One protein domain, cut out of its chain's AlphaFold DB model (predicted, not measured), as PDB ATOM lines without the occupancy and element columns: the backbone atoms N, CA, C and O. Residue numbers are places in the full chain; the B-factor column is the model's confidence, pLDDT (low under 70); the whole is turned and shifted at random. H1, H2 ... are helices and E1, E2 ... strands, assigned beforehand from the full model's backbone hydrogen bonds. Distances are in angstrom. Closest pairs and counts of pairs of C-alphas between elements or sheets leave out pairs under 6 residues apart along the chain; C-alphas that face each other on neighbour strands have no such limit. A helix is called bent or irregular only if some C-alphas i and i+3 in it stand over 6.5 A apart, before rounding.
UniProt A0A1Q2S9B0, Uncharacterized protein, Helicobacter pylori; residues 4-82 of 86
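Overview. This is residues 4 to 82 of the 86 residues of an uncharacterized protein of Helicobacter pylori (UniProt A0A1Q2S9B0). A small three-stranded parallel sheet forms the middle, with H1 over one face and H2 over the other. H3 lies off the sheet and packs its residues 79 to 80 on H2, while residues 65 to 71, of which 69 to 71 belong to H3, stick out. The 79 printed residues include named elements in the order E1, H1, E2, H2, E3, H3, and the sheet runs E2, E1, E3; the class is mixed, helices and strands. The whole is compact, with a radius of gyration of the C-alphas of 12.6 A and spans of 34 by 32 by 19 A.

Along the chain. E1, residues 4 to 8, begins at C-alpha 4 (-38.432, 1.669, -28.305) and is 13.0 A long. H1 is residues 11 to 24, 19.9 A, and E2 residues 33 to 35, 6.8 A. H2, residues 43 to 52, 14.5 A, is irregular: C-alphas 44 and 47 are 7.2 A apart. E3 is residues 56 to 61, 15.8 A. H3, residues 69 to 81, 18.6 A, ends at C-alpha 81 (-52.123, -4.075, -13.319).

Arrangement. E1 is parallel to E3 at 23 degrees, with N 5 and O 57 2.8 A apart, and to E2 at 21 degrees, with N 34 and O 6 2.8 A apart. E1, H1, E2 form a strand-helix-strand unit, two parallel neighbour strands with a helix between, and E2, H2, E3 a split one, with E1 between its strands; both crossovers are right-handed. H1 and H2 are on opposite faces, each at a height over the sheet of 10.2 A. H2 and H3 touch, about perpendicular at 74 degrees, closest at the C-alphas of Ala 46 and Leu 80, 5.6 A. Every O i to N i+4 pair is within hydrogen-bond range in H1 and H3, and 4 of 6 in H2.

Size, cuts and confidence. The C-alphas farthest apart, of Ile 23 and Glu 82, are 36.9 A apart. The printed part has no cut and no long link. Its mean pLDDT is 86.1; residues 38 to 41, 43 to 44 and 66 are under 70.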
ATOM      1  N   LYS A   4     -36.981   1.448 -28.241       94.19
ATOM      2  CA  LYS A   4     -38.432   1.669 -28.305       94.19
ATOM      3  C   LYS A   4     -39.163   0.358 -28.593       94.19
ATOM      4  O   LYS A   4     -38.777  -0.366 -29.514       94.19
ATOM      5  N   MET A   5     -40.232   0.097 -27.846       93.69
ATOM      6  CA  MET A   5     -41.203  -0.979 -28.049       93.69
ATOM      7  C   MET A   5     -42.570  -0.350 -28.315       93.69
ATOM      8  O   MET A   5     -42.992   0.524 -27.561       93.69
ATOM      9  N   VAL A   6     -43.246  -0.749 -29.391       94.00
ATOM     10  CA  VAL A   6     -44.530  -0.156 -29.784       94.00
ATOM     11  C   VAL A   6     -45.585  -1.235 -29.942       94.00
ATOM     12  O   VAL A   6     -45.392  -2.177 -30.705       94.00
ATOM     13  N   TYR A   7     -46.708  -1.065 -29.257       91.81
ATOM     14  CA  TYR A   7     -47.888  -1.914 -29.367       91.81
ATOM     15  C   TYR A   7     -48.963  -1.155 -30.131       91.81
ATOM     16  O   TYR A   7     -49.269  -0.010 -29.793       91.81
ATOM     17  N   VAL A   8     -49.492  -1.779 -31.177       91.56
ATOM     18  CA  VAL A   8     -50.522  -1.213 -32.048       91.56
ATOM     19  C   VAL A   8     -51.733  -2.135 -32.110       91.56
ATOM     20  O   VAL A   8     -51.592  -3.352 -31.977       91.56
ATOM     21  N   GLU A   9     -52.910  -1.570 -32.338       88.12
ATOM     22  CA  GLU A   9     -54.176  -2.301 -32.342       88.12
ATOM     23  C   GLU A   9     -54.212  -3.434 -33.378       88.12
ATOM     24  O   GLU A   9     -54.371  -4.609 -33.031       88.12
ATOM     25  N   GLY A  10     -53.986  -3.109 -34.649       89.38
ATOM     26  CA  GLY A  10     -54.174  -4.003 -35.784       89.38
ATOM     27  C   GLY A  10     -52.930  -4.224 -36.645       89.38
ATOM     28  O   GLY A  10     -51.847  -3.671 -36.437       89.38
ATOM     29  N   GLY A  11     -53.070  -5.121 -37.625       91.62
ATOM     30  CA  GLY A  11     -52.006  -5.413 -38.590       91.62
ATOM     31  C   GLY A  11     -51.752  -4.245 -39.549       91.62
ATOM     32  O   GLY A  11     -50.600  -3.982 -39.901       91.62
ATOM     33  N   SER A  12     -52.810  -3.518 -39.917       92.81
ATOM     34  CA  SER A  12     -52.749  -2.280 -40.705       92.81
ATOM     35  C   SER A  12     -51.866  -1.234 -40.034       92.81
ATOM     36  O   SER A  12     -50.960  -0.698 -40.672       92.81
ATOM     37  N   ASP A  13     -52.050  -1.014 -38.734       93.06
ATOM     38  CA  ASP A  13     -51.321   0.000 -37.966       93.06
ATOM     39  C   ASP A  13     -49.837  -0.330 -37.884       93.06
ATOM     40  O   ASP A  13     -48.978   0.546 -38.008       93.06
ATOM     41  N   LYS A  14     -49.512  -1.622 -37.758       94.38
ATOM     42  CA  LYS A  14     -48.127  -2.098 -37.784       94.38
ATOM     43  C   LYS A  14     -47.468  -1.774 -39.119       94.38
ATOM     44  O   LYS A  14     -46.345  -1.269 -39.135       94.38
ATOM     45  N   ILE A  15     -48.144  -2.060 -40.231       95.62
ATOM     46  CA  ILE A  15     -47.628  -1.765 -41.574       95.62
ATOM     47  C   ILE A  15     -47.449  -0.253 -41.745       95.62
ATOM     48  O   ILE A  15     -46.370   0.193 -42.143       95.62
ATOM     49  N   PHE A  16     -48.466   0.532 -41.386       95.81
ATOM     50  CA  PHE A  16     -48.421   1.989 -41.454       95.81
ATOM     51  C   PHE A  16     -47.247   2.557 -40.650       95.81
ATOM     52  O   PHE A  16     -46.462   3.348 -41.173       95.81
ATOM     53  N   LEU A  17     -47.056   2.104 -39.409       95.94
ATOM     54  CA  LEU A  17     -45.986   2.597 -38.550       95.94
ATOM     55  C   LEU A  17     -44.595   2.184 -39.050       95.94
ATOM     56  O   LEU A  17     -43.655   2.971 -38.941       95.94
ATOM     57  N   ILE A  18     -44.443   0.996 -39.648       96.19
ATOM     58  CA  ILE A  18     -43.189   0.591 -40.307       96.19
ATOM     59  C   ILE A  18     -42.851   1.549 -41.457       96.19
ATOM     60  O   ILE A  18     -41.695   1.965 -41.583       96.19
ATOM     61  N   LEU A  19     -43.836   1.914 -42.283       97.38
ATOM     62  CA  LEU A  19     -43.650   2.867 -43.382       97.38
ATOM     63  C   LEU A  19     -43.322   4.267 -42.852       97.38
ATOM     64  O   LEU A  19     -42.336   4.873 -43.275       97.38
ATOM     65  N   LEU A  20     -44.084   4.753 -41.869       96.38
ATOM     66  CA  LEU A  20     -43.860   6.055 -41.246       96.38
ATOM     67  C   LEU A  20     -42.474   6.141 -40.597       96.38
ATOM     68  O   LEU A  20     -41.785   7.146 -40.753       96.38
ATOM     69  N   ASN A  21     -42.030   5.079 -39.921       95.25
ATOM     70  CA  ASN A  21     -40.708   4.998 -39.304       95.25
ATOM     71  C   ASN A  21     -39.576   5.136 -40.333       95.25
ATOM     72  O   ASN A  21     -38.581   5.791 -40.029       95.25
ATOM     73  N   LYS A  22     -39.739   4.590 -41.549       94.44
ATOM     74  CA  LYS A  22     -38.778   4.771 -42.653       94.44
ATOM     75  C   LYS A  22     -38.752   6.216 -43.155       94.44
ATOM     76  O   LYS A  22     -37.677   6.774 -43.329       94.44
ATOM     77  N   ILE A  23     -39.923   6.827 -43.349       96.62
ATOM     78  CA  ILE A  23     -40.048   8.192 -43.895       96.62
ATOM     79  C   ILE A  23     -39.575   9.249 -42.888       96.62
ATOM     80  O   ILE A  23     -38.919  10.218 -43.255       96.62
ATOM     81  N   LYS A  24     -39.926   9.081 -41.611       95.69
ATOM     82  CA  LYS A  24     -39.674  10.061 -40.544       95.69
ATOM     83  C   LYS A  24     -38.442   9.743 -39.697       95.69
ATOM     84  O   LYS A  24     -38.146  10.495 -38.776       95.69
ATOM     85  N   ASN A  25     -37.738   8.647 -39.988       91.56
ATOM     86  CA  ASN A  25     -36.574   8.174 -39.236       91.56
ATOM     87  C   ASN A  25     -36.829   8.135 -37.715       91.56
ATOM     88  O   ASN A  25     -36.062   8.680 -36.921       91.56
ATOM     89  N   LEU A  26     -37.929   7.498 -37.291       90.88
ATOM     90  CA  LEU A  26     -38.340   7.470 -35.874       90.88
ATOM     91  C   LEU A  26     -37.414   6.603 -34.992       90.88
ATOM     92  O   LEU A  26     -37.552   6.605 -33.760       90.88
ATOM     93  N   ARG A  27     -36.455   5.897 -35.613       92.75
ATOM     94  CA  ARG A  27     -35.465   5.001 -34.990       92.75
ATOM     95  C   ARG A  27     -36.108   3.890 -34.158       92.75
ATOM     96  O   ARG A  27     -35.593   3.511 -33.110       92.75
ATOM     97  N   ILE A  28     -37.253   3.390 -34.611       94.75
ATOM     98  CA  ILE A  28     -37.924   2.234 -34.012       94.75
ATOM     99  C   ILE A  28     -37.437   0.986 -34.752       94.75
ATOM    100  O   ILE A  28     -37.468   0.940 -35.983       94.75
ATOM    101  N   ASN A  29     -36.991  -0.036 -34.025       93.81
ATOM    102  CA  ASN A  29     -36.719  -1.336 -34.628       93.81
ATOM    103  C   ASN A  29     -38.053  -1.951 -35.075       93.81
ATOM    104  O   ASN A  29     -38.961  -2.105 -34.262       93.81
ATOM    105  N   SER A  30     -38.195  -2.303 -36.355       91.06
ATOM    106  CA  SER A  30     -39.455  -2.837 -36.895       91.06
ATOM    107  C   SER A  30     -39.903  -4.133 -36.214       91.06
ATOM    108  O   SER A  30     -41.102  -4.409 -36.161       91.06
ATOM    109  N   ARG A  31     -38.963  -4.902 -35.644       91.69
ATOM    110  CA  ARG A  31     -39.256  -6.101 -34.839       91.69
ATOM    111  C   ARG A  31     -39.954  -5.776 -33.520       91.69
ATOM    112  O   ARG A  31     -40.685  -6.614 -33.012       91.69
ATOM    113  N   ASN A  32     -39.782  -4.557 -33.014       92.88
ATOM    114  CA  ASN A  32     -40.379  -4.095 -31.765       92.88
ATOM    115  C   ASN A  32     -41.756  -3.447 -31.965       92.88
ATOM    116  O   ASN A  32     -42.309  -2.905 -31.012       92.88
ATOM    117  N   ILE A  33     -42.297  -3.466 -33.189       93.75
ATOM    118  CA  ILE A  33     -43.671  -3.048 -33.475       93.75
ATOM    119  C   ILE A  33     -44.553  -4.301 -33.438       93.75
ATOM    120  O   ILE A  33     -44.499  -5.156 -34.334       93.75
ATOM    121  N   VAL A  34     -45.346  -4.424 -32.382       91.06
ATOM    122  CA  VAL A  34     -46.206  -5.571 -32.080       91.06
ATOM    123  C   VAL A  34     -47.653  -5.192 -32.358       91.06
ATOM    124  O   VAL A  34     -48.109  -4.150 -31.909       91.06
ATOM    125  N   SER A  35     -48.366  -6.033 -33.106       90.00
ATOM    126  CA  SER A  35     -49.806  -5.868 -33.320       90.00
ATOM    127  C   SER A  35     -50.575  -6.752 -32.345       90.00
ATOM    128  O   SER A  35     -50.303  -7.952 -32.283       90.00
ATOM    129  N   CYS A  36     -51.570  -6.178 -31.673       86.38
ATOM    130  CA  CYS A  36     -52.509  -6.867 -30.784       86.38
ATOM    131  C   CYS A  36     -53.643  -7.587 -31.546       86.38
ATOM    132  O   CYS A  36     -54.577  -8.116 -30.944       86.38
ATOM    133  N   LYS A  37     -53.547  -7.665 -32.884       81.19
ATOM    134  CA  LYS A  37     -54.452  -8.403 -33.784       81.19
ATOM    135  C   LYS A  37     -55.929  -7.988 -33.681       81.19
ATOM    136  O   LYS A  37     -56.805  -8.830 -33.857       81.19
ATOM    137  N   GLY A  38     -56.209  -6.718 -33.398       69.75
ATOM    138  CA  GLY A  38     -57.574  -6.197 -33.261       69.75
ATOM    139  C   GLY A  38     -58.291  -6.666 -31.991       69.75
ATOM    140  O   GLY A  38     -59.466  -6.368 -31.804       69.75
ATOM    141  N   ASN A  39     -57.600  -7.381 -31.096       64.69
ATOM    142  CA  ASN A  39     -58.080  -7.512 -29.735       64.69
ATOM    143  C   ASN A  39     -57.749  -6.195 -29.041       64.69
ATOM    144  O   ASN A  39     -56.584  -5.866 -28.838       64.69
ATOM    145  N   THR A  40     -58.773  -5.464 -28.613       63.66
ATOM    146  CA  THR A  40     -58.650  -4.274 -27.754       63.66
ATOM    147  C   THR A  40     -57.926  -4.545 -26.425       63.66
ATOM    148  O   THR A  40     -57.674  -3.629 -25.642       63.66
ATOM    149  N   LYS A  41     -57.585  -5.810 -26.158       68.62
ATOM    150  CA  LYS A  41     -56.900  -6.279 -24.965       68.62
ATOM    151  C   LYS A  41     -55.412  -6.495 -25.244       68.62
ATOM    152  O   LYS A  41     -55.047  -7.372 -26.019       68.62
ATOM    153  N   LEU A  42     -54.579  -5.766 -24.507       75.62
ATOM    154  CA  LEU A  42     -53.135  -5.960 -24.347       75.62
ATOM    155  C   LEU A  42     -52.794  -7.203 -23.521       75.62
ATOM    156  O   LEU A  42     -51.622  -7.476 -23.318       75.62
ATOM    157  N   PHE A  43     -53.781  -7.919 -22.980       64.81
ATOM    158  CA  PHE A  43     -53.585  -8.940 -21.948       64.81
ATOM    159  C   PHE A  43     -52.546 -10.011 -22.316       64.81
ATOM    160  O   PHE A  43     -51.720 -10.364 -21.482       64.81
ATOM    161  N   LYS A  44     -52.521 -10.474 -23.575       69.38
ATOM    162  CA  LYS A  44     -51.534 -11.474 -24.029       69.38
ATOM    163  C   LYS A  44     -50.114 -10.912 -24.089       69.38
ATOM    164  O   LYS A  44     -49.142 -11.651 -23.992       69.38
ATOM    165  N   GLU A  45     -49.995  -9.604 -24.247       77.44
ATOM    166  CA  GLU A  45     -48.746  -8.867 -24.330       77.44
ATOM    167  C   GLU A  45     -48.394  -8.146 -23.015       77.44
ATOM    168  O   GLU A  45     -47.287  -7.622 -22.888       77.44
ATOM    169  N   ALA A  46     -49.299  -8.116 -22.031       75.25
ATOM    170  CA  ALA A  46     -49.187  -7.324 -20.808       75.25
ATOM    171  C   ALA A  46     -48.010  -7.772 -19.935       75.25
ATOM    172  O   ALA A  46     -47.298  -6.931 -19.386       75.25
ATOM    173  N   GLU A  47     -47.750  -9.078 -19.852       77.44
ATOM    174  CA  GLU A  47     -46.572  -9.615 -19.162       77.44
ATOM    175  C   GLU A  47     -45.275  -9.182 -19.841       77.44
ATOM    176  O   GLU A  47     -44.390  -8.623 -19.196       77.44
ATOM    177  N   SER A  48     -45.203  -9.319 -21.169       75.38
ATOM    178  CA  SER A  48     -44.060  -8.830 -21.943       75.38
ATOM    179  C   SER A  48     -43.851  -7.325 -21.740       75.38
ATOM    180  O   SER A  48     -42.722  -6.875 -21.559       75.38
ATOM    181  N   ILE A  49     -44.926  -6.528 -21.722       82.38
ATOM    182  CA  ILE A  49     -44.856  -5.088 -21.434       82.38
ATOM    183  C   ILE A  49     -44.216  -4.858 -20.061       82.38
ATOM    184  O   ILE A  49     -43.252  -4.097 -19.971       82.38
ATOM    185  N   LYS A  50     -44.701  -5.534 -19.009       81.50
ATOM    186  CA  LYS A  50     -44.170  -5.416 -17.639       81.50
ATOM    187  C   LYS A  50     -42.680  -5.749 -17.564       81.50
ATOM    188  O   LYS A  50     -41.926  -5.007 -16.932       81.50
ATOM    189  N   GLU A  51     -42.238  -6.812 -18.228       82.12
ATOM    190  CA  GLU A  51     -40.821  -7.188 -18.281       82.12
ATOM    191  C   GLU A  51     -39.975  -6.123 -18.990       82.12
ATOM    192  O   GLU A  51     -38.922  -5.702 -18.496       82.12
ATOM    193  N   TYR A  52     -40.464  -5.610 -20.121       84.31
ATOM    194  CA  TYR A  52     -39.760  -4.596 -20.896       84.31
ATOM    195  C   TYR A  52     -39.787  -3.199 -20.257       84.31
ATOM    196  O   TYR A  52     -38.910  -2.393 -20.576       84.31
ATOM    197  N   LEU A  53     -40.690  -2.901 -19.310       82.62
ATOM    198  CA  LEU A  53     -40.771  -1.601 -18.615       82.62
ATOM    199  C   LEU A  53     -39.500  -1.219 -17.843       82.62
ATOM    200  O   LEU A  53     -39.334  -0.044 -17.505       82.62
ATOM    201  N   LYS A  54     -38.568  -2.148 -17.600       82.75
ATOM    202  CA  LYS A  54     -37.249  -1.850 -17.006       82.75
ATOM    203  C   LYS A  54     -36.168  -1.503 -18.037       82.75
ATOM    204  O   LYS A  54     -35.260  -0.744 -17.717       82.75
ATOM    205  N   ALA A  55     -36.282  -2.008 -19.271       86.75
ATOM    206  CA  ALA A  55     -35.239  -1.912 -20.301       86.75
ATOM    207  C   ALA A  55     -35.627  -1.161 -21.592       86.75
ATOM    208  O   ALA A  55     -34.744  -0.675 -22.294       86.75
ATOM    209  N   LYS A  56     -36.922  -0.984 -21.905       90.75
ATOM    210  CA  LYS A  56     -37.429  -0.312 -23.126       90.75
ATOM    211  C   LYS A  56     -38.407   0.844 -22.871       90.75
ATOM    212  O   LYS A  56     -39.132   0.808 -21.881       90.75
ATOM    213  N   ASP A  57     -38.417   1.843 -23.749       92.31
ATOM    214  CA  ASP A  57     -39.468   2.867 -23.782       92.31
ATOM    215  C   ASP A  57     -40.689   2.271 -24.483       92.31
ATOM    216  O   ASP A  57     -40.576   1.797 -25.617       92.31
ATOM    217  N   ILE A  58     -41.840   2.267 -23.815       91.31
ATOM    218  CA  ILE A  58     -43.046   1.600 -24.313       91.31
ATOM    219  C   ILE A  58     -44.050   2.632 -24.817       91.31
ATOM    220  O   ILE A  58     -44.411   3.566 -24.106       91.31
ATOM    221  N   TYR A  59     -44.519   2.428 -26.046       92.44
ATOM    222  CA  TYR A  59     -45.552   3.227 -26.692       92.44
ATOM    223  C   TYR A  59     -46.740   2.334 -27.034       92.44
ATOM    224  O   TYR A  59     -46.568   1.229 -27.545       92.44
ATOM    225  N   ILE A  60     -47.944   2.824 -26.769       89.75
ATOM    226  CA  ILE A  60     -49.197   2.121 -27.040       89.75
ATOM    227  C   ILE A  60     -50.034   3.029 -27.941       89.75
ATOM    228  O   ILE A  60     -50.290   4.179 -27.579       89.75
ATOM    229  N   VAL A  61     -50.406   2.536 -29.122       89.44
ATOM    230  CA  VAL A  61     -51.124   3.288 -30.158       89.44
ATOM    231  C   VAL A  61     -52.386   2.518 -30.527       89.44
ATOM    232  O   VAL A  61     -52.308   1.410 -31.044       89.44
ATOM    233  N   PHE A  62     -53.538   3.109 -30.242       86.19
ATOM    234  CA  PHE A  62     -54.853   2.553 -30.555       86.19
ATOM    235  C   PHE A  62     -55.680   3.605 -31.274       86.19
ATOM    236  O   PHE A  62     -55.435   4.807 -31.092       86.19
ATOM    237  N   ASP A  63     -56.648   3.143 -32.056       82.75
ATOM    238  CA  ASP A  63     -57.556   4.029 -32.747       82.75
ATOM    239  C   ASP A  63     -58.368   4.849 -31.747       82.75
ATOM    240  O   ASP A  63     -58.692   4.442 -30.624       82.75
ATOM    241  N   SER A  64     -58.671   6.071 -32.168       78.12
ATOM    242  CA  SER A  64     -59.611   6.915 -31.453       78.12
ATOM    243  C   SER A  64     -61.019   6.433 -31.778       78.12
ATOM    244  O   SER A  64     -61.723   7.055 -32.572       78.12
ATOM    245  N   ASP A  65     -61.426   5.328 -31.156       75.50
ATOM    246  CA  ASP A  65     -62.825   4.911 -31.116       75.50
ATOM    247  C   ASP A  65     -63.704   6.057 -30.573       75.50
ATOM    248  O   ASP A  65     -63.219   6.997 -29.939       75.50
ATOM    249  N   ASN A  66     -65.031   5.942 -30.686       66.44
ATOM    250  CA  ASN A  66     -65.981   6.859 -30.027       66.44
ATOM    251  C   ASN A  66     -65.904   6.844 -28.475       66.44
ATOM    252  O   ASN A  66     -66.741   7.440 -27.794       66.44
ATOM    253  N   GLN A  67     -64.918   6.157 -27.893       74.62
ATOM    254  CA  GLN A  67     -64.607   6.199 -26.473       74.62
ATOM    255  C   GLN A  67     -63.802   7.451 -26.111       74.62
ATOM    256  O   GLN A  67     -62.917   7.908 -26.830       74.62
ATOM    257  N   LYS A  68     -64.055   7.989 -24.913       82.06
ATOM    258  CA  LYS A  68     -63.228   9.068 -24.365       82.06
ATOM    259  C   LYS A  68     -61.815   8.542 -24.105       82.06
ATOM    260  O   LYS A  68     -61.647   7.507 -23.462       82.06
ATOM    261  N   ARG A  69     -60.802   9.313 -24.516       83.94
ATOM    262  CA  ARG A  69     -59.373   9.016 -24.300       83.94
ATOM    263  C   ARG A  69     -59.055   8.552 -22.873       83.94
ATOM    264  O   ARG A  69     -58.301   7.602 -22.698       83.94
ATOM    265  N   GLU A  70     -59.634   9.208 -21.867       87.75
ATOM    266  CA  GLU A  70     -59.401   8.864 -20.458       87.75
ATOM    267  C   GLU A  70     -59.875   7.444 -20.126       87.75
ATOM    268  O   GLU A  70     -59.157   6.693 -19.476       87.75
ATOM    269  N   THR A  71     -61.039   7.032 -20.639       85.12
ATOM    270  CA  THR A  71     -61.569   5.676 -20.445       85.12
ATOM    271  C   THR A  71     -60.614   4.628 -21.013       85.12
ATOM    272  O   THR A  71     -60.280   3.674 -20.313       85.12
ATOM    273  N   LYS A  72     -60.099   4.847 -22.232       82.62
ATOM    274  CA  LYS A  72     -59.126   3.947 -22.871       82.62
ATOM    275  C   LYS A  72     -57.823   3.860 -22.066       82.62
ATOM    276  O   LYS A  72     -57.275   2.778 -21.882       82.62
ATOM    277  N   ILE A  73     -57.342   4.987 -21.528       86.19
ATOM    278  CA  ILE A  73     -56.154   5.021 -20.656       86.19
ATOM    279  C   ILE A  73     -56.380   4.198 -19.382       86.19
ATOM    280  O   ILE A  73     -55.496   3.434 -18.995       86.19
ATOM    281  N   GLN A  74     -57.532   4.345 -18.724       87.81
ATOM    282  CA  GLN A  74     -57.843   3.578 -17.512       87.81
ATOM    283  C   GLN A  74     -57.980   2.080 -17.803       87.81
ATOM    284  O   GLN A  74     -57.481   1.264 -17.032       87.81
ATOM    285  N   GLU A  75     -58.577   1.711 -18.936       86.19
ATOM    286  CA  GLU A  75     -58.676   0.316 -19.370       86.19
ATOM    287  C   GLU A  75     -57.289  -0.309 -19.587       86.19
ATOM    288  O   GLU A  75     -56.996  -1.367 -19.031       86.19
ATOM    289  N   ILE A  76     -56.402   0.380 -20.310       84.50
ATOM    290  CA  ILE A  76     -55.015  -0.057 -20.522       84.50
ATOM    291  C   ILE A  76     -54.283  -0.212 -19.184       84.50
ATOM    292  O   ILE A  76     -53.625  -1.224 -18.955       84.50
ATOM    293  N   LYS A  77     -54.408   0.762 -18.271       86.44
ATOM    294  CA  LYS A  77     -53.790   0.680 -16.936       86.44
ATOM    295  C   LYS A  77     -54.282  -0.532 -16.157       86.44
ATOM    296  O   LYS A  77     -53.461  -1.219 -15.561       86.44
ATOM    297  N   LYS A  78     -55.591  -0.796 -16.180       87.19
ATOM    298  CA  LYS A  78     -56.195  -1.948 -15.510       87.19
ATOM    299  C   LYS A  78     -55.627  -3.256 -16.063       87.19
ATOM    300  O   LYS A  78     -55.107  -4.051 -15.290       87.19
ATOM    301  N   GLN A  79     -55.593  -3.416 -17.386       82.56
ATOM    302  CA  GLN A  79     -55.001  -4.597 -18.029       82.56
ATOM    303  C   GLN A  79     -53.508  -4.777 -17.691       82.56
ATOM    304  O   GLN A  79     -53.025  -5.897 -17.573       82.56
ATOM    305  N   LEU A  80     -52.761  -3.680 -17.512       83.38
ATOM    306  CA  LEU A  80     -51.354  -3.715 -17.096       83.38
ATOM    307  C   LEU A  80     -51.156  -3.934 -15.589       83.38
ATOM    308  O   LEU A  80     -50.030  -4.182 -15.171       83.38
ATOM    309  N   GLN A  81     -52.191  -3.818 -14.761       83.12
ATOM    310  CA  GLN A  81     -52.123  -4.075 -13.319       83.12
ATOM    311  C   GLN A  81     -52.627  -5.472 -12.967       83.12
ATOM    312  O   GLN A  81     -52.103  -6.082 -12.039       83.12
ATOM    313  N   GLU A  82     -53.582  -5.996 -13.733       79.50
ATOM    314  CA  GLU A  82     -54.091  -7.355 -13.577       79.50
ATOM    315  C   GLU A  82     -52.959  -8.380 -13.761       79.50
ATOM    316  O   GLU A  82     -52.106  -8.274 -14.653       79.50
TER     317      GLU A  82